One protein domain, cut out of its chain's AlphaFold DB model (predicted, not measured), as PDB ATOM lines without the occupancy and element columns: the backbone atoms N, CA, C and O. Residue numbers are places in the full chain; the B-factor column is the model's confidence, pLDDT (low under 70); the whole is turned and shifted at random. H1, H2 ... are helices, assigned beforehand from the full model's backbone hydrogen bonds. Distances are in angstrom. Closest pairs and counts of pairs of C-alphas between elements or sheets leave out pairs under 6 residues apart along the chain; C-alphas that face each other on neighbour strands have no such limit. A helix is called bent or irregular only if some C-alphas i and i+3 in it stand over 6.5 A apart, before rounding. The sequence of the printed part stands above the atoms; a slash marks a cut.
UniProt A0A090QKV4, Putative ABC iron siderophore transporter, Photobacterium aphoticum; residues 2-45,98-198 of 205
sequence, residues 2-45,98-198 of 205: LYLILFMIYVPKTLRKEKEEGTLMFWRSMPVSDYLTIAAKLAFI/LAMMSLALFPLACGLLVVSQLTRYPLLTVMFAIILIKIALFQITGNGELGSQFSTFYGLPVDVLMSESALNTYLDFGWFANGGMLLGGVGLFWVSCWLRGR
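AT A GLANCE: This is residues 2 to 45 and 98 to 198 of the 205 residues of the protein "Putative ABC iron siderophore transporter" of Photobacterium aphoticum (UniProt A0A090QKV4). The longest helix, H8, lies beside H4, the helix in the middle, and H1 lies along the other side of H4. H5 and H6 form a V-shaped hairpin that closes a rough triangle with H4: H5 begins near the last part of H4, and H6 comes back to its first part. H3 packs on H1, H4 and H8, H7 packs on H4 and H6, and H2 lies far out at one end of the longest axis. The printed part has 145 residues, with eight named helices, H1 to H8, and no named strand: the class is all helix. It is compact, with a radius of gyration of the C-alphas of 16.4 A and spans of 51 by 35 by 26 A.

HOW THE PARTS SIT: H8, residues 175 to 198, touches the hub H4, residues 98 to 118, the same way at a shallow tilt of 34 degrees, only just short of steep; their closest C-alphas, of Pro 107 and Gly 185, are 3.8 A apart. H1, residues 2 to 20, touches residues 109 to 117 of H4, the same way at 26 degrees, a shallow tilt, closest at the C-alphas of Pro 12 and Ser 116, 5.4 A. H3, residues 34 to 45, touches residues 189 to 197 of H8 at a steep tilt of 50 degrees, closest at C-alphas 34 and 193, 5.9 A. H5, residues 122 to 141, and H6, residues 145 to 162, form a hairpin, with C-alphas 134 and 147 closest at 5.1 A. H6 touches H4 with residues 154 to 161, closest at C-alphas 157 and 101, 5.0 A. H6 and H7, residues 166 to 172, form another hairpin, closest at C-alphas 160 and 166, 4.7 A. H2, residues 23 to 29, touches no helix. Of 11 touching pairs with a tilt, 4 are shallow: the packing is part aligned and part crossed, some helices running along each other and others across. Every O i to N i+4 pair is within hydrogen-bond range in H2, H3, H5, H7 and H8, against 10 of 15 in H1, 14 of 17 in H4 and 11 of 14 in H6.

IN THESE COORDINATES: H8 is 34.6 A long and ends at C-alpha 198 (102.434, 113.015, 110.476). H4 measures 29.1 A, H5 28.1 A, H1 26.5 A and H6 23.2 A. H1 begins at C-alpha 2 (123.323, 101.951, 85.768). H1, H4 and H6 are irregular: C-alphas 12 and 15, 104 and 107, and 154 and 157 are 7.4, 7.0 and 7.1 A apart.

THE WHOLE: The C-alphas of Ser 29 and Gly 142 are the two farthest apart, 53.1 A. Residues 46 to 97 are not printed; C-alphas 45 and 98 are 11.3 A apart across this cut. The links that are printed whole are tight. The mean pLDDT of the printed part is 91.1, and no printed residue is under 70.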
ATOM      1  N   LEU A   2     123.399 102.561  84.428       88.88
ATOM      2  CA  LEU A   2     123.323 101.951  85.768       88.88
ATOM      3  C   LEU A   2     122.756 102.900  86.838       88.88
ATOM      4  O   LEU A   2     121.908 102.499  87.629       88.88
ATOM      5  N   TYR A   3     123.174 104.168  86.816       92.81
ATOM      6  CA  TYR A   3     122.708 105.169  87.769       92.81
ATOM      7  C   TYR A   3     121.179 105.383  87.736       92.81
ATOM      8  O   TYR A   3     120.542 105.332  88.787       92.81
ATOM      9  N   LEU A   4     120.567 105.516  86.549       92.56
ATOM     10  CA  LEU A   4     119.104 105.620  86.403       92.56
ATOM     11  C   LEU A   4     118.385 104.400  86.983       92.56
ATOM     12  O   LEU A   4     117.365 104.531  87.654       92.56
ATOM     13  N   ILE A   5     118.918 103.206  86.731       93.69
ATOM     14  CA  ILE A   5     118.315 101.956  87.198       93.69
ATOM     15  C   ILE A   5     118.362 101.895  88.727       93.69
ATOM     16  O   ILE A   5     117.343 101.639  89.368       93.69
ATOM     17  N   LEU A   6     119.522 102.192  89.322       94.56
ATOM     18  CA  LEU A   6     119.675 102.253  90.775       94.56
ATOM     19  C   LEU A   6     118.734 103.289  91.391       94.56
ATOM     20  O   LEU A   6     118.096 102.996  92.399       94.56
ATOM     21  N   PHE A   7     118.584 104.453  90.759       95.69
ATOM     22  CA  PHE A   7     117.641 105.485  91.179       95.69
ATOM     23  C   PHE A   7     116.195 104.968  91.203       95.69
ATOM     24  O   PHE A   7     115.529 105.042  92.240       95.69
ATOM     25  N   MET A   8     115.734 104.373  90.097       93.50
ATOM     26  CA  MET A   8     114.368 103.855  89.958       93.50
ATOM     27  C   MET A   8     114.069 102.686  90.905       93.50
ATOM     28  O   MET A   8     112.915 102.465  91.268       93.50
ATOM     29  N   ILE A   9     115.086 101.937  91.335       93.81
ATOM     30  CA  ILE A   9     114.926 100.845  92.304       93.81
ATOM     31  C   ILE A   9     114.961 101.368  93.744       93.81
ATOM     32  O   ILE A   9     114.153 100.941  94.575       93.81
ATOM     33  N   TYR A  10     115.903 102.258  94.055       95.06
ATOM     34  CA  TYR A  10     116.195 102.699  95.416       95.06
ATOM     35  C   TYR A  10     115.139 103.666  95.957       95.06
ATOM     36  O   TYR A  10     114.563 103.421  97.022       95.06
ATOM     37  N   VAL A  11     114.857 104.752  95.230       95.69
ATOM     38  CA  VAL A  11     114.036 105.864  95.739       95.69
ATOM     39  C   VAL A  11     112.604 105.433  96.073       95.69
ATOM     40  O   VAL A  11     112.147 105.735  97.175       95.69
ATOM     41  N   PRO A  12     111.894 104.653  95.231       93.62
ATOM     42  CA  PRO A  12     110.530 104.224  95.550       93.62
ATOM     43  C   PRO A  12     110.435 103.285  96.759       93.62
ATOM     44  O   PRO A  12     109.353 103.107  97.313       93.62
ATOM     45  N   LYS A  13     111.538 102.633  97.150       92.12
ATOM     46  CA  LYS A  13     111.549 101.619  98.214       92.12
ATOM     47  C   LYS A  13     112.111 102.137  99.533       92.12
ATOM     48  O   LYS A  13     111.732 101.622 100.577       92.12
ATOM     49  N   THR A  14     112.995 103.134  99.512       92.06
ATOM     50  CA  THR A  14     113.832 103.485 100.674       92.06
ATOM     51  C   THR A  14     113.057 103.952 101.913       92.06
ATOM     52  O   THR A  14     113.472 103.631 103.022       92.06
ATOM     53  N   LEU A  15     111.933 104.667 101.763       89.75
ATOM     54  CA  LEU A  15     111.080 105.068 102.898       89.75
ATOM     55  C   LEU A  15     109.964 104.063 103.178       89.75
ATOM     56  O   LEU A  15     109.579 103.868 104.326       89.75
ATOM     57  N   ARG A  16     109.473 103.382 102.142       87.81
ATOM     58  CA  ARG A  16     108.440 102.356 102.293       87.81
ATOM     59  C   ARG A  16     108.949 101.154 103.084       87.81
ATOM     60  O   ARG A  16     108.274 100.695 103.997       87.81
ATOM     61  N   LYS A  17     110.164 100.697 102.773       87.31
ATOM     62  CA  LYS A  17     110.825  99.585 103.459       87.31
ATOM     63  C   LYS A  17     110.947  99.848 104.963       87.31
ATOM     64  O   LYS A  17     110.666  98.962 105.755       87.31
ATOM     65  N   GLU A  18     111.261 101.083 105.362       86.38
ATOM     66  CA  GLU A  18     111.326 101.456 106.785       86.38
ATOM     67  C   GLU A  18     109.974 101.351 107.500       86.38
ATOM     68  O   GLU A  18     109.924 100.978 108.674       86.38
ATOM     69  N   LYS A  19     108.874 101.661 106.799       83.25
ATOM     70  CA  LYS A  19     107.513 101.506 107.331       83.25
ATOM     71  C   LYS A  19     107.100 100.037 107.413       83.25
ATOM     72  O   LYS A  19     106.508  99.634 108.408       83.25
ATOM     73  N   GLU A  20     107.407  99.255 106.377       85.44
ATOM     74  CA  GLU A  20     107.052  97.832 106.282       85.44
ATOM     75  C   GLU A  20     107.821  96.975 107.302       85.44
ATOM     76  O   GLU A  20     107.243  96.080 107.906       85.44
ATOM     77  N   GLU A  21     109.102  97.273 107.535       86.50
ATOM     78  CA  GLU A  21     109.963  96.517 108.458       86.50
ATOM     79  C   GLU A  21     109.889  97.016 109.911       86.50
ATOM     80  O   GLU A  21     110.545  96.466 110.790       86.50
ATOM     81  N   GLY A  22     109.137  98.089 110.182       80.62
ATOM     82  CA  GLY A  22     109.042  98.692 111.517       80.62
ATOM     83  C   GLY A  22     110.321  99.392 111.996       80.62
ATOM     84  O   GLY A  22     110.333  99.965 113.087       80.62
ATOM     85  N   THR A  23     111.381  99.424 111.180       81.75
ATOM     86  CA  THR A  23     112.654 100.092 111.501       81.75
ATOM     87  C   THR A  23     112.497 101.603 111.653       81.75
ATOM     88  O   THR A  23     113.322 102.240 112.302       81.75
ATOM     89  N   LEU A  24     111.399 102.184 111.158       81.69
ATOM     90  CA  LEU A  24     111.025 103.569 111.443       81.69
ATOM     91  C   LEU A  24     110.980 103.868 112.956       81.69
ATOM     92  O   LEU A  24     111.471 104.912 113.373       81.69
ATOM     93  N   MET A  25     110.445 102.959 113.782       80.94
ATOM     94  CA  MET A  25     110.386 103.136 115.244       80.94
ATOM     95  C   MET A  25     111.786 103.132 115.875       80.94
ATOM     96  O   MET A  25     112.041 103.878 116.816       80.94
ATOM     97  N   PHE A  26     112.707 102.338 115.321       84.00
ATOM     98  CA  PHE A  26     114.106 102.304 115.751       84.00
ATOM     99  C   PHE A  26     114.837 103.610 115.419       84.00
ATOM    100  O   PHE A  26     115.517 104.175 116.265       84.00
ATOM    101  N   TRP A  27     114.662 104.146 114.210       81.06
ATOM    102  CA  TRP A  27     115.286 105.423 113.844       81.06
ATOM    103  C   TRP A  27     114.746 106.603 114.654       81.06
ATOM    104  O   TRP A  27     115.452 107.588 114.829       81.06
ATOM    105  N   ARG A  28     113.524 106.487 115.181       75.94
ATOM    106  CA  ARG A  28     112.897 107.498 116.039       75.94
ATOM    107  C   ARG A  28     113.396 107.490 117.480       75.94
ATOM    108  O   ARG A  28     113.304 108.517 118.139       75.94
ATOM    109  N   SER A  29     113.907 106.366 117.985       83.50
ATOM    110  CA  SER A  29     114.544 106.340 119.310       83.50
ATOM    111  C   SER A  29     115.968 106.903 119.285       83.50
ATOM    112  O   SER A  29     116.529 107.208 120.337       83.50
ATOM    113  N   MET A  30     116.542 107.078 118.092       87.62
ATOM    114  CA  MET A  30     117.808 107.774 117.891       87.62
ATOM    115  C   MET A  30     117.579 109.297 117.864       87.62
ATOM    116  O   MET A  30     116.557 109.748 117.349       87.62
ATOM    117  N   PRO A  31     118.530 110.118 118.352       85.50
ATOM    118  CA  PRO A  31     118.440 111.581 118.328       85.50
ATOM    119  C   PRO A  31     118.710 112.139 116.917       85.50
ATOM    120  O   PRO A  31     119.630 112.927 116.699       85.50
ATOM    121  N   VAL A  32     117.935 111.686 115.931       86.19
ATOM    122  CA  VAL A  32     118.092 112.009 114.512       86.19
ATOM    123  C   VAL A  32     116.802 112.632 113.993       86.19
ATOM    124  O   VAL A  32     115.725 112.065 114.134       86.19
ATOM    125  N   SER A  33     116.906 113.805 113.365       88.31
ATOM    126  CA  SER A  33     115.743 114.477 112.784       88.31
ATOM    127  C   SER A  33     115.276 113.804 111.488       88.31
ATOM    128  O   SER A  33     116.063 113.223 110.729       88.31
ATOM    129  N   ASP A  34     113.983 113.937 111.180       88.06
ATOM    130  CA  ASP A  34     113.416 113.436 109.922       88.06
ATOM    131  C   ASP A  34     114.069 114.083 108.696       88.06
ATOM    132  O   ASP A  34     114.334 113.402 107.701       88.06
ATOM    133  N   TYR A  35     114.416 115.370 108.805       91.81
ATOM    134  CA  TYR A  35     115.175 116.096 107.789       91.81
ATOM    135  C   TYR A  35     116.516 115.425 107.501       91.81
ATOM    136  O   TYR A  35     116.836 115.194 106.336       91.81
ATOM    137  N   LEU A  36     117.281 115.067 108.541       92.19
ATOM    138  CA  LEU A  36     118.570 114.394 108.372       92.19
ATOM    139  C   LEU A  36     118.387 113.028 107.705       92.19
ATOM    140  O   LEU A  36     119.150 112.670 106.813       92.19
ATOM    141  N   THR A  37     117.349 112.284 108.089       91.62
ATOM    142  CA  THR A  37     117.116 110.941 107.544       91.62
ATOM    143  C   THR A  37     116.766 110.974 106.057       91.62
ATOM    144  O   THR A  37     117.294 110.186 105.269       91.62
ATOM    145  N   ILE A  38     115.889 111.892 105.643       93.62
ATOM    146  CA  ILE A  38     115.507 112.038 104.233       93.62
ATOM    147  C   ILE A  38     116.672 112.627 103.429       93.62
ATOM    148  O   ILE A  38     116.979 112.122 102.347       93.62
ATOM    149  N   ALA A  39     117.373 113.628 103.971       95.25
ATOM    150  CA  ALA A  39     118.550 114.213 103.334       95.25
ATOM    151  C   ALA A  39     119.660 113.175 103.127       95.25
ATOM    152  O   ALA A  39     120.249 113.136 102.053       95.25
ATOM    153  N   ALA A  40     119.898 112.279 104.089       94.88
ATOM    154  CA  ALA A  40     120.879 111.204 103.955       94.88
ATOM    155  C   ALA A  40     120.524 110.232 102.817       94.88
ATOM    156  O   ALA A  40     121.398 109.834 102.049       94.88
ATOM    157  N   LYS A  41     119.242 109.881 102.651       95.38
ATOM    158  CA  LYS A  41     118.775 109.022 101.545       95.38
ATOM    159  C   LYS A  41     118.911 109.706 100.186       95.38
ATOM    160  O   LYS A  41     119.295 109.060  99.211       95.38
ATOM    161  N   LEU A  42     118.621 111.005 100.123       96.62
ATOM    162  CA  LEU A  42     118.838 111.806  98.919       96.62
ATOM    163  C   LEU A  42     120.327 111.939  98.602       96.62
ATOM    164  O   LEU A  42     120.718 111.677  97.473       96.62
ATOM    165  N   ALA A  43     121.170 112.254  99.585       96.94
ATOM    166  CA  ALA A  43     122.619 112.332  99.413       96.94
ATOM    167  C   ALA A  43     123.213 110.985  98.977       96.94
ATOM    168  O   ALA A  43     124.083 110.944  98.110       96.94
ATOM    169  N   PHE A  44     122.702 109.870  99.505       96.94
ATOM    170  CA  PHE A  44     123.114 108.537  99.077       96.94
ATOM    171  C   PHE A  44     122.901 108.340  97.569       96.94
ATOM    172  O   PHE A  44     123.837 107.997  96.851       96.94
ATOM    173  N   ILE A  45     121.694 108.594  97.057       96.62
ATOM    174  CA  ILE A  45     121.404 108.335  95.642       96.62
ATOM    175  C   ILE A  45     121.873 109.457  94.705       96.62
ATOM    176  O   ILE A  45     122.233 109.181  93.568       96.62
ATOM    177  N   LEU A  98     127.096 113.047  85.282       95.44
ATOM    178  CA  LEU A  98     126.426 112.517  86.464       95.44
ATOM    179  C   LEU A  98     125.916 113.628  87.389       95.44
ATOM    180  O   LEU A  98     124.813 113.501  87.908       95.44
ATOM    181  N   ALA A  99     126.660 114.723  87.554       95.31
ATOM    182  CA  ALA A  99     126.249 115.860  88.370       95.31
ATOM    183  C   ALA A  99     124.995 116.548  87.807       95.31
ATOM    184  O   ALA A  99     124.026 116.755  88.541       95.31
ATOM    185  N   MET A 100     124.969 116.837  86.501       95.69
ATOM    186  CA  MET A 100     123.786 117.417  85.847       95.69
ATOM    187  C   MET A 100     122.584 116.480  85.918       95.69
ATOM    188  O   MET A 100     121.458 116.905  86.183       95.69
ATOM    189  N   MET A 101     122.827 115.182  85.765       95.25
ATOM    190  CA  MET A 101     121.793 114.172  85.901       95.25
ATOM    191  C   MET A 101     121.247 114.106  87.338       95.25
ATOM    192  O   MET A 101     120.037 114.006  87.524       95.25
ATOM    193  N   SER A 102     122.093 114.213  88.365       96.31
ATOM    194  CA  SER A 102     121.661 114.272  89.767       96.31
ATOM    195  C   SER A 102     120.836 115.524  90.074       96.31
ATOM    196  O   SER A 102     119.838 115.426  90.790       96.31
ATOM    197  N   LEU A 103     121.186 116.676  89.492       95.44
ATOM    198  CA  LEU A 103     120.380 117.900  89.591       95.44
ATOM    199  C   LEU A 103     119.006 117.734  88.931       95.44
ATOM    200  O   LEU A 103     117.995 118.113  89.520       95.44
ATOM    201  N   ALA A 104     118.953 117.120  87.747       95.12
ATOM    202  CA  ALA A 104     117.696 116.818  87.062       95.12
ATOM    203  C   ALA A 104     116.839 115.794  87.833       95.12
ATOM    204  O   ALA A 104     115.613 115.889  87.863       95.12
ATOM    205  N   LEU A 105     117.471 114.826  88.503       96.06
ATOM    206  CA  LEU A 105     116.782 113.801  89.289       96.06
ATOM    207  C   LEU A 105     116.298 114.285  90.656       96.06
ATOM    208  O   LEU A 105     115.349 113.705  91.173       96.06
ATOM    209  N   PHE A 106     116.903 115.310  91.255       96.75
ATOM    210  CA  PHE A 106     116.530 115.828  92.578       96.75
ATOM    211  C   PHE A 106     115.013 116.041  92.802       96.75
ATOM    212  O   PHE A 106     114.472 115.472  93.759       96.75
ATOM    213  N   PRO A 107     114.285 116.794  91.957       95.19
ATOM    214  CA  PRO A 107     112.835 116.980  92.102       95.19
ATOM    215  C   PRO A 107     112.051 115.669  91.978       95.19
ATOM    216  O   PRO A 107     111.129 115.418  92.756       95.19
ATOM    217  N   LEU A 108     112.442 114.805  91.036       95.25
ATOM    218  CA  LEU A 108     111.823 113.498  90.826       95.25
ATOM    219  C   LEU A 108     112.069 112.582  92.027       95.25
ATOM    220  O   LEU A 108     111.178 111.837  92.428       95.25
ATOM    221  N   ALA A 109     113.252 112.676  92.638       96.62
ATOM    222  CA  ALA A 109     113.613 111.945  93.839       96.62
ATOM    223  C   ALA A 109     112.674 112.330  94.981       96.62
ATOM    224  O   ALA A 109     112.040 111.467  95.580       96.62
ATOM    225  N   CYS A 110     112.527 113.632  95.233       96.44
ATOM    226  CA  CYS A 110     111.657 114.147  96.284       96.44
ATOM    227  C   CYS A 110     110.190 113.764  96.043       96.44
ATOM    228  O   CYS A 110     109.521 113.292  96.961       96.44
ATOM    229  N   GLY A 111     109.707 113.875  94.802       95.12
ATOM    230  CA  GLY A 111     108.358 113.444  94.429       95.12
ATOM    231  C   GLY A 111     108.126 111.950  94.662       95.12
ATOM    232  O   GLY A 111     107.125 111.560  95.261       95.12
ATOM    233  N   LEU A 112     109.076 111.098  94.266       95.81
ATOM    234  CA  LEU A 112     108.996 109.658  94.514       95.81
ATOM    235  C   LEU A 112     109.051 109.321  96.006       95.81
ATOM    236  O   LEU A 112     108.344 108.409  96.428       95.81
ATOM    237  N   LEU A 113     109.830 110.047  96.813       95.62
ATOM    238  CA  LEU A 113     109.851 109.860  98.266       95.62
ATOM    239  C   LEU A 113     108.495 110.196  98.893       95.62
ATOM    240  O   LEU A 113     108.003 109.406  99.697       95.62
ATOM    241  N   VAL A 114     107.854 111.291  98.475       95.44
ATOM    242  CA  VAL A 114     106.485 111.643  98.891       95.44
ATOM    243  C   VAL A 114     105.510 110.521  98.536       95.44
ATOM    244  O   VAL A 114     104.831 109.984  99.409       95.44
ATOM    245  N   VAL A 115     105.477 110.100  97.269       94.56
ATOM    246  CA  VAL A 115     104.551 109.046  96.827       94.56
ATOM    247  C   VAL A 115     104.851 107.717  97.529       94.56
ATOM    248  O   VAL A 115     103.925 106.987  97.877       94.56
ATOM    249  N   SER A 116     106.121 107.420  97.825       94.12
ATOM    250  CA  SER A 116     106.520 106.184  98.511       94.12
ATOM    251  C   SER A 116     105.974 106.030  99.922       94.12
ATOM    252  O   SER A 116     105.834 104.910 100.412       94.12
ATOM    253  N   GLN A 117     105.648 107.144 100.569       91.00
ATOM    254  CA  GLN A 117     105.049 107.152 101.895       91.00
ATOM    255  C   GLN A 117     103.525 106.999 101.853       91.00
ATOM    256  O   GLN A 117     102.949 106.629 102.876       91.00
ATOM    257  N   LEU A 118     102.902 107.297 100.707       90.94
ATOM    258  CA  LEU A 118     101.452 107.336 100.514       90.94
ATOM    259  C   LEU A 118     100.907 106.082  99.826       90.94
ATOM    260  O   LEU A 118      99.755 105.717 100.048       90.94
ATOM    261  N   THR A 119     101.700 105.419  98.977       90.62
ATOM    262  CA  THR A 119     101.227 104.282  98.179       90.62
ATOM    263  C   THR A 119     102.115 103.048  98.293       90.62
ATOM    264  O   THR A 119     103.315 103.108  98.555       90.62
ATOM    265  N   ARG A 120     101.510 101.879  98.044       87.62
ATOM    266  CA  ARG A 120     102.223 100.595  98.050       87.62
ATOM    267  C   ARG A 120     103.110 100.405  96.819       87.62
ATOM    268  O   ARG A 120     104.134  99.738  96.921       87.62
ATOM    269  N   TYR A 121     102.768 100.999  95.673       90.75
ATOM    270  CA  TYR A 121     103.492 100.841  94.401       90.75
ATOM    271  C   TYR A 121     103.876 102.206  93.802       90.75
ATOM    272  O   TYR A 121     103.273 102.633  92.819       90.75
ATOM    273  N   PRO A 122     104.886 102.903  94.356       91.94
ATOM    274  CA  PRO A 122     105.072 104.339  94.121       91.94
ATOM    275  C   PRO A 122     105.445 104.677  92.682       91.94
ATOM    276  O   PRO A 122     104.922 105.629  92.111       91.94
ATOM    277  N   LEU A 123     106.295 103.848  92.071       92.31
ATOM    278  CA  LEU A 123     106.677 103.997  90.669       92.31
ATOM    279  C   LEU A 123     105.453 103.878  89.750       92.31
ATOM    280  O   LEU A 123     105.230 104.740  88.907       92.31
ATOM    281  N   LEU A 124     104.624 102.851  89.963       93.19
ATOM    282  CA  LEU A 124     103.403 102.630  89.187       93.19
ATOM    283  C   LEU A 124     102.414 103.785  89.388       93.19
ATOM    284  O   LEU A 124     101.869 104.290  88.411       93.19
ATOM    285  N   THR A 125     102.239 104.266  90.623       93.06
ATOM    286  CA  THR A 125     101.407 105.445  90.912       93.06
ATOM    287  C   THR A 125     101.870 106.670  90.124       93.06
ATOM    288  O   THR A 125     101.043 107.324  89.497       93.06
ATOM    289  N   VAL A 126     103.174 106.969  90.116       93.06
ATOM    290  CA  VAL A 126     103.718 108.111  89.365       93.06
ATOM    291  C   VAL A 126     103.530 107.929  87.860       93.06
ATOM    292  O   VAL A 126     103.123 108.874  87.191       93.06
ATOM    293  N   MET A 127     103.747 106.725  87.323       92.38
ATOM    294  CA  MET A 127     103.521 106.450  85.899       92.38
ATOM    295  C   MET A 127     102.067 106.712  85.489       92.38
ATOM    296  O   MET A 127     101.823 107.416  84.511       92.38
ATOM    297  N   PHE A 128     101.099 106.205  86.259       94.75
ATOM    298  CA  PHE A 128      99.682 106.480  86.009       94.75
ATOM    299  C   PHE A 128      99.354 107.969  86.159       94.75
ATOM    300  O   PHE A 128      98.648 108.521  85.316       94.75
ATOM    301  N   ALA A 129      99.895 108.637  87.179       92.69
ATOM    302  CA  ALA A 129      99.683 110.065  87.390       92.69
ATOM    303  C   ALA A 129     100.193 110.904  86.209       92.69
ATOM    304  O   ALA A 129      99.470 111.773  85.733       92.69
ATOM    305  N   ILE A 130     101.387 110.611  85.681       91.81
ATOM    306  CA  ILE A 130     101.950 111.308  84.513       91.81
ATOM    307  C   ILE A 130     101.026 111.166  83.298       91.81
ATOM    308  O   ILE A 130     100.743 112.156  82.624       91.81
ATOM    309  N   ILE A 131     100.524 109.956  83.026       92.19
ATOM    310  CA  ILE A 131      99.617 109.709  81.896       92.19
ATOM    311  C   ILE A 131      98.317 110.504  82.065       92.19
ATOM    312  O   ILE A 131      97.901 111.203  81.141       92.19
ATOM    313  N   LEU A 132      97.704 110.445  83.249       93.62
ATOM    314  CA  LEU A 132      96.458 111.160  83.537       93.62
ATOM    315  C   LEU A 132      96.632 112.679  83.454       93.62
ATOM    316  O   LEU A 132      95.783 113.352  82.876       93.62
ATOM    317  N   ILE A 133      97.746 113.216  83.964       91.62
ATOM    318  CA  ILE A 133      98.072 114.643  83.866       91.62
ATOM    319  C   ILE A 133      98.201 115.058  82.399       91.62
ATOM    320  O   ILE A 133      97.622 116.067  82.006       91.62
ATOM    321  N   LYS A 134      98.893 114.279  81.557       90.50
ATOM    322  CA  LYS A 134      99.031 114.608  80.127       90.50
ATOM    323  C   LYS A 134      97.688 114.610  79.399       90.50
ATOM    324  O   LYS A 134      97.442 115.510  78.600       90.50
ATOM    325  N   ILE A 135      96.814 113.646  79.696       91.38
ATOM    326  CA  ILE A 135      95.454 113.617  79.140       91.38
ATOM    327  C   ILE A 135      94.672 114.850  79.605       91.38
ATOM    328  O   ILE A 135      94.064 115.526  78.781       91.38
ATOM    329  N   ALA A 136      94.722 115.189  80.895       91.38
ATOM    330  CA  ALA A 136      94.037 116.360  81.435       91.38
ATOM    331  C   ALA A 136      94.532 117.673  80.802       91.38
ATOM    332  O   ALA A 136      93.719 118.499  80.397       91.38
ATOM    333  N   LEU A 137      95.850 117.844  80.648       90.56
ATOM    334  CA  LEU A 137      96.446 119.016  79.998       90.56
ATOM    335  C   LEU A 137      95.984 119.163  78.545       90.56
ATOM    336  O   LEU A 137      95.666 120.274  78.118       90.56
ATOM    337  N   PHE A 138      95.896 118.053  77.809       91.00
ATOM    338  CA  PHE A 138      95.371 118.050  76.446       91.00
ATOM    339  C   PHE A 138      93.895 118.471  76.400       91.00
ATOM    340  O   PHE A 138      93.522 119.295  75.570       91.00
ATOM    341  N   GLN A 139      93.066 117.966  77.319       91.62
ATOM    342  CA  GLN A 139      91.642 118.321  77.387       91.62
ATOM    343  C   GLN A 139      91.412 119.796  77.747       91.62
ATOM    344  O   GLN A 139      90.497 120.416  77.214       91.62
ATOM    345  N   ILE A 140      92.234 120.365  78.637       90.00
ATOM    346  CA  ILE A 140      92.092 121.760  79.088       90.00
ATOM    347  C   ILE A 140      92.570 122.746  78.019       90.00
ATOM    348  O   ILE A 140      91.933 123.772  77.793       90.00
ATOM    349  N   THR A 141      93.700 122.453  77.379       88.12
ATOM    350  CA  THR A 141      94.376 123.414  76.490       88.12
ATOM    351  C   THR A 141      93.943 123.249  75.034       88.12
ATOM    352  O   THR A 141      94.140 124.149  74.223       88.12
ATOM    353  N   GLY A 142      93.381 122.089  74.674       84.88
ATOM    354  CA  GLY A 142      93.037 121.740  73.293       84.88
ATOM    355  C   GLY A 142      94.254 121.552  72.377       84.88
ATOM    356  O   GLY A 142      94.090 121.266  71.194       84.88
ATOM    357  N   ASN A 143      95.474 121.697  72.909       85.75
ATOM    358  CA  ASN A 143      96.739 121.520  72.210       85.75
ATOM    359  C   ASN A 143      97.685 120.593  73.005       85.75
ATOM    360  O   ASN A 143      97.502 120.332  74.195       85.75
ATOM    361  N   GLY A 144      98.693 120.043  72.323       84.25
ATOM    362  CA  GLY A 144      99.660 119.107  72.913       84.25
ATOM    363  C   GLY A 144     100.883 119.764  73.562       84.25
ATOM    364  O   GLY A 144     101.736 119.053  74.091       84.25
ATOM    365  N   GLU A 145     100.994 121.093  73.521       86.81
ATOM    366  CA  GLU A 145     102.222 121.826  73.864       86.81
ATOM    367  C   GLU A 145     102.559 121.762  75.357       86.81
ATOM    368  O   GLU A 145     103.685 121.447  75.730       86.81
ATOM    369  N   LEU A 146     101.583 121.967  76.248       83.56
ATOM    370  CA  LEU A 146     101.836 121.829  77.689       83.56
ATOM    371  C   LEU A 146     102.180 120.382  78.068       83.56
ATOM    372  O   LEU A 146     103.008 120.130  78.945       83.56
ATOM    373  N   GLY A 147     101.585 119.412  77.370       84.25
ATOM    374  CA  GLY A 147     101.913 118.000  77.537       84.25
ATOM    375  C   GLY A 147     103.332 117.657  77.073       84.25
ATOM    376  O   GLY A 147     103.980 116.805  77.692       84.25
ATOM    377  N   SER A 148     103.838 118.302  76.016       86.50
ATOM    378  CA  SER A 148     105.216 118.113  75.548       86.50
ATOM    379  C   SER A 148     106.221 118.766  76.496       86.50
ATOM    380  O   SER A 148     107.169 118.096  76.892       86.50
ATOM    381  N   GLN A 149     105.950 119.980  76.989       85.62
ATOM    382  CA  GLN A 149     106.772 120.637  78.017       85.62
ATOM    383  C   GLN A 149     106.864 119.810  79.306       85.62
ATOM    384  O   GLN A 149     107.948 119.616  79.859       85.62
ATOM    385  N   PHE A 150     105.740 119.243  79.757       87.31
ATOM    386  CA  PHE A 150     105.734 118.327  80.899       87.31
ATOM    387  C   PHE A 150     106.549 117.054  80.630       87.31
ATOM    388  O   PHE A 150     107.133 116.486  81.549       87.31
ATOM    389  N   SER A 151     106.629 116.617  79.368       90.38
ATOM    390  CA  SER A 151     107.443 115.461  78.972       90.38
ATOM    391  C   SER A 151     108.931 115.742  79.041       90.38
ATOM    392  O   SER A 151     109.684 114.903  79.530       90.38
ATOM    393  N   THR A 152     109.339 116.935  78.619       89.75
ATOM    394  CA  THR A 152     110.724 117.394  78.724       89.75
ATOM    395  C   THR A 152     111.188 117.426  80.179       89.75
ATOM    396  O   THR A 152     112.301 117.007  80.473       89.75
ATOM    397  N   PHE A 153     110.317 117.816  81.117       89.75
ATOM    398  CA  PHE A 153     110.654 117.852  82.544       89.75
ATOM    399  C   PHE A 153     111.106 116.490  83.100       89.75
ATOM    400  O   PHE A 153     112.169 116.390  83.707       89.75
ATOM    401  N   TYR A 154     110.316 115.426  82.903       89.62
ATOM    402  CA  TYR A 154     110.687 114.099  83.416       89.62
ATOM    403  C   TYR A 154     111.668 113.350  82.499       89.62
ATOM    404  O   TYR A 154     112.290 112.384  82.942       89.62
ATOM    405  N   GLY A 155     111.800 113.774  81.236       92.00
ATOM    406  CA  GLY A 155     112.767 113.249  80.268       92.00
ATOM    407  C   GLY A 155     114.189 113.777  80.470       92.00
ATOM    408  O   GLY A 155     115.143 113.056  80.184       92.00
ATOM    409  N   LEU A 156     114.341 114.963  81.071       93.81
ATOM    410  CA  LEU A 156     115.620 115.661  81.220       93.81
ATOM    411  C   LEU A 156     116.779 114.791  81.751       93.81
ATOM    412  O   LEU A 156     117.859 114.843  81.167       93.81
ATOM    413  N   PRO A 157     116.624 113.949  82.796       93.12
ATOM    414  CA  PRO A 157     117.727 113.104  83.263       93.12
ATOM    415  C   PRO A 157     118.215 112.083  82.228       93.12
ATOM    416  O   PRO A 157     119.385 111.706  82.233       93.12
ATOM    417  N   VAL A 158     117.309 111.596  81.377       93.19
ATOM    418  CA  VAL A 158     117.627 110.657  80.297       93.19
ATOM    419  C   VAL A 158     118.310 111.406  79.159       93.19
ATOM    420  O   VAL A 158     119.330 110.933  78.663       93.19
ATOM    421  N   ASP A 159     117.809 112.590  78.810       93.44
ATOM    422  CA  ASP A 159     118.380 113.426  77.753       93.44
ATOM    423  C   ASP A 159     119.809 113.858  78.103       93.44
ATOM    424  O   ASP A 159     120.723 113.686  77.301       93.44
ATOM    425  N   VAL A 160     120.044 114.295  79.347       93.81
ATOM    426  CA  VAL A 160     121.383 114.630  79.867       93.81
ATOM    427  C   VAL A 160     122.346 113.445  79.751       93.81
ATOM    428  O   VAL A 160     123.503 113.625  79.382       93.81
ATOM    429  N   LEU A 161     121.876 112.228  80.034       92.06
ATOM    430  CA  LEU A 161     122.695 111.019  79.979       92.06
ATOM    431  C   LEU A 161     123.040 110.581  78.547       92.06
ATOM    432  O   LEU A 161     124.085 109.966  78.348       92.06
ATOM    433  N   MET A 162     122.155 110.835  77.582       90.50
ATOM    434  CA  MET A 162     122.336 110.447  76.177       90.50
ATOM    435  C   MET A 162     123.006 111.532  75.331       90.50
ATOM    436  O   MET A 162     123.461 111.251  74.225       90.50
ATOM    437  N   SER A 163     123.041 112.766  75.830       89.81
ATOM    438  CA  SER A 163     123.633 113.905  75.137       89.81
ATOM    439  C   SER A 163     125.161 113.841  75.077       89.81
ATOM    440  O   SER A 163     125.821 113.337  75.986       89.81
ATOM    441  N   GLU A 164     125.736 114.436  74.030       85.50
ATOM    442  CA  GLU A 164     127.188 114.635  73.914       85.50
ATOM    443  C   GLU A 164     127.710 115.688  74.905       85.50
ATOM    444  O   GLU A 164     128.857 115.632  75.343       85.50
ATOM    445  N   SER A 165     126.866 116.659  75.273       90.00
ATOM    446  CA  SER A 165     127.217 117.744  76.190       90.00
ATOM    447  C   SER A 165     126.140 117.952  77.254       90.00
ATOM    448  O   SER A 165     125.265 118.807  77.144       90.00
ATOM    449  N   ALA A 166     126.267 117.197  78.346       91.94
ATOM    450  CA  ALA A 166     125.339 117.205  79.476       91.94
ATOM    451  C   ALA A 166     125.026 118.602  80.032       91.94
ATOM    452  O   ALA A 166     123.889 118.888  80.408       91.94
ATOM    453  N   LEU A 167     126.031 119.480  80.085       90.88
ATOM    454  CA  LEU A 167     125.864 120.845  80.579       90.88
ATOM    455  C   LEU A 167     124.955 121.670  79.667       90.88
ATOM    456  O   LEU A 167     124.070 122.356  80.173       90.88
ATOM    457  N   ASN A 168     125.138 121.575  78.350       92.62
ATOM    458  CA  ASN A 168     124.327 122.328  77.398       92.62
ATOM    459  C   ASN A 168     122.888 121.824  77.430       92.62
ATOM    460  O   ASN A 168     121.990 122.616  77.666       92.62
ATOM    461  N   THR A 169     122.673 120.508  77.366       92.31
ATOM    462  CA  THR A 169     121.323 119.925  77.433       92.31
ATOM    463  C   THR A 169     120.581 120.298  78.715       92.31
ATOM    464  O   THR A 169     119.386 120.588  78.678       92.31
ATOM    465  N   TYR A 170     121.276 120.344  79.854       92.31
ATOM    466  CA  TYR A 170     120.673 120.814  81.099       92.31
ATOM    467  C   TYR A 170     120.305 122.302  81.026       92.31
ATOM    468  O   TYR A 170     119.207 122.677  81.430       92.31
ATOM    469  N   LEU A 171     121.183 123.161  80.504       90.94
ATOM    470  CA  LEU A 171     120.936 124.604  80.412       90.94
ATOM    471  C   LEU A 171     119.923 124.992  79.324       90.94
ATOM    472  O   LEU A 171     119.206 125.976  79.511       90.94
ATOM    473  N   ASP A 172     119.809 124.205  78.255       91.06
ATOM    474  CA  ASP A 172     118.862 124.391  77.148       91.06
ATOM    475  C   ASP A 172     117.407 124.245  77.605       91.06
ATOM    476  O   ASP A 172     116.509 124.877  77.046       91.06
ATOM    477  N   PHE A 173     117.162 123.491  78.684       87.62
ATOM    478  CA  PHE A 173     115.859 123.468  79.359       87.62
ATOM    479  C   PHE A 173     115.451 124.852  79.899       87.62
ATOM    480  O   PHE A 173     114.269 125.136  80.093       87.62
ATOM    481  N   GLY A 174     116.424 125.741  80.104       90.62
ATOM    482  CA  GLY A 174     116.244 127.118  80.530       90.62
ATOM    483  C   GLY A 174     116.559 127.319  82.010       90.62
ATOM    484  O   GLY A 174     116.131 126.564  82.885       90.62
ATOM    485  N   TRP A 175     117.275 128.400  82.315       86.81
ATOM    486  CA  TRP A 175     117.674 128.758  83.681       86.81
ATOM    487  C   TRP A 175     116.484 128.898  84.637       86.81
ATOM    488  O   TRP A 175     116.516 128.370  85.748       86.81
ATOM    489  N   PHE A 176     115.409 129.559  84.196       90.38
ATOM    490  CA  PHE A 176     114.199 129.723  85.006       90.38
ATOM    491  C   PHE A 176     113.460 128.402  85.229       90.38
ATOM    492  O   PHE A 176     112.973 128.160  86.333       90.38
ATOM    493  N   ALA A 177     113.410 127.531  84.218       90.94
ATOM    494  CA  ALA A 177     112.748 126.237  84.324       90.94
ATOM    495  C   ALA A 177     113.506 125.304  85.280       90.94
ATOM    496  O   ALA A 177     112.898 124.717  86.175       90.94
ATOM    497  N   ASN A 178     114.838 125.253  85.176       91.94
ATOM    498  CA  ASN A 178     115.689 124.533  86.125       91.94
ATOM    499  C   ASN A 178     115.572 125.092  87.546       91.94
ATOM    500  O   ASN A 178     115.419 124.329  88.499       91.94
ATOM    501  N   GLY A 179     115.590 126.418  87.706       92.19
ATOM    502  CA  GLY A 179     115.410 127.060  89.008       92.19
ATOM    503  C   GLY A 179     114.062 126.709  89.643       92.19
ATOM    504  O   GLY A 179     114.014 126.267  90.790       92.19
ATOM    505  N   GLY A 180     112.972 126.824  88.882       93.19
ATOM    506  CA  GLY A 180     111.631 126.442  89.330       93.19
ATOM    507  C   GLY A 180     111.528 124.958  89.681       93.19
ATOM    508  O   GLY A 180     110.945 124.600  90.703       93.19
ATOM    509  N   MET A 181     112.160 124.094  88.888       93.00
ATOM    510  CA  MET A 181     112.242 122.660  89.140       93.00
ATOM    511  C   MET A 181     112.963 122.344  90.459       93.00
ATOM    512  O   MET A 181     112.463 121.552  91.259       93.00
ATOM    513  N   LEU A 182     114.110 122.976  90.717       95.19
ATOM    514  CA  LEU A 182     114.862 122.787  91.959       95.19
ATOM    515  C   LEU A 182     114.084 123.312  93.171       95.19
ATOM    516  O   LEU A 182     114.000 122.616  94.183       95.19
ATOM    517  N   LEU A 183     113.451 124.484  93.059       95.50
ATOM    518  CA  LEU A 183     112.580 125.027  94.108       95.50
ATOM    519  C   LEU A 183     111.390 124.100  94.394       95.50
ATOM    520  O   LEU A 183     111.081 123.832  95.555       95.50
ATOM    521  N   GLY A 184     110.769 123.544  93.350       95.19
ATOM    522  CA  GLY A 184     109.732 122.520  93.479       95.19
ATOM    523  C   GLY A 184     110.242 121.264  94.189       95.19
ATOM    524  O   GLY A 184     109.563 120.732  95.068       95.19
ATOM    525  N   GLY A 185     111.468 120.831  93.885       96.06
ATOM    526  CA  GLY A 185     112.144 119.742  94.588       96.06
ATOM    527  C   GLY A 185     112.336 120.020  96.081       96.06
ATOM    528  O   GLY A 185     112.028 119.161  96.903       96.06
ATOM    529  N   VAL A 186     112.749 121.237  96.452       96.62
ATOM    530  CA  VAL A 186     112.851 121.657  97.863       96.62
ATOM    531  C   VAL A 186     111.479 121.625  98.541       96.62
ATOM    532  O   VAL A 186     111.358 121.106  99.650       96.62
ATOM    533  N   GLY A 187     110.425 122.099  97.873       96.56
ATOM    534  CA  GLY A 187     109.054 121.995  98.382       96.56
ATOM    535  C   GLY A 187     108.627 120.544  98.629       96.56
ATOM    536  O   GLY A 187     108.124 120.213  99.702       96.56
ATOM    537  N   LEU A 188     108.896 119.644  97.679       96.31
ATOM    538  CA  LEU A 188     108.604 118.212  97.814       96.31
ATOM    539  C   LEU A 188     109.425 117.544  98.924       96.31
ATOM    540  O   LEU A 188     108.912 116.672  99.624       96.31
ATOM    541  N   PHE A 189     110.673 117.967  99.129       96.56
ATOM    542  CA  PHE A 189     111.491 117.521 100.256       96.56
ATOM    543  C   PHE A 189     110.838 117.883 101.597       96.56
ATOM    544  O   PHE A 189     110.700 117.025 102.471       96.56
ATOM    545  N   TRP A 190     110.366 119.124 101.740       96.00
ATOM    546  CA  TRP A 190     109.636 119.568 102.930       96.00
ATOM    547  C   TRP A 190     108.349 118.770 103.147       96.00
ATOM    548  O   TRP A 190     108.094 118.319 104.263       96.00
ATOM    549  N   VAL A 191     107.575 118.529 102.085       95.38
ATOM    550  CA  VAL A 191     106.367 117.691 102.147       95.38
ATOM    551  C   VAL A 191     106.706 116.268 102.591       95.38
ATOM    552  O   VAL A 191     106.002 115.712 103.430       95.38
ATOM    553  N   SER A 192     107.799 115.684 102.094       94.12
ATOM    554  CA  SER A 192     108.240 114.343 102.500       94.12
ATOM    555  C   SER A 192     108.625 114.275 103.982       94.12
ATOM    556  O   SER A 192     108.303 113.291 104.654       94.12
ATOM    557  N   CYS A 193     109.271 115.322 104.509       92.19
ATOM    558  CA  CYS A 193     109.587 115.438 105.936       92.19
ATOM    559  C   CYS A 193     108.313 115.573 106.774       92.19
ATOM    560  O   CYS A 193     108.134 114.863 107.760       92.19
ATOM    561  N   TRP A 194     107.389 116.429 106.345       91.25
ATOM    562  CA  TRP A 194     106.120 116.640 107.031       91.25
ATOM    563  C   TRP A 194     105.239 115.383 107.060       91.25
ATOM    564  O   TRP A 194     104.663 115.054 108.096       91.25
ATOM    565  N   LEU A 195     105.163 114.640 105.953       90.12
ATOM    566  CA  LEU A 195     104.440 113.367 105.886       90.12
ATOM    567  C   LEU A 195     105.053 112.313 106.814       90.12
ATOM    568  O   LEU A 195     104.319 111.558 107.448       90.12
ATOM    569  N   ARG A 196     106.385 112.277 106.921       86.56
ATOM    570  CA  ARG A 196     107.099 111.370 107.830       86.56
ATOM    571  C   ARG A 196     106.808 111.670 109.305       86.56
ATOM    572  O   ARG A 196     106.646 110.722 110.070       86.56
ATOM    573  N   GLY A 197     106.674 112.947 109.665       81.50
ATOM    574  CA  GLY A 197     106.256 113.367 111.006       81.50
ATOM    575  C   GLY A 197     104.758 113.168 111.274       81.50
ATOM    576  O   GLY A 197     104.345 112.906 112.393       81.50
ATOM    577  N   ARG A 198     103.883 113.220 110.261       75.19
ATOM    578  CA  ARG A 198     102.434 113.015 110.476       75.19
ATOM    579  C   ARG A 198     102.038 111.600 110.885       75.19
ATOM    580  O   ARG A 198     101.027 111.447 111.571       75.19
TER     581      ARG A 198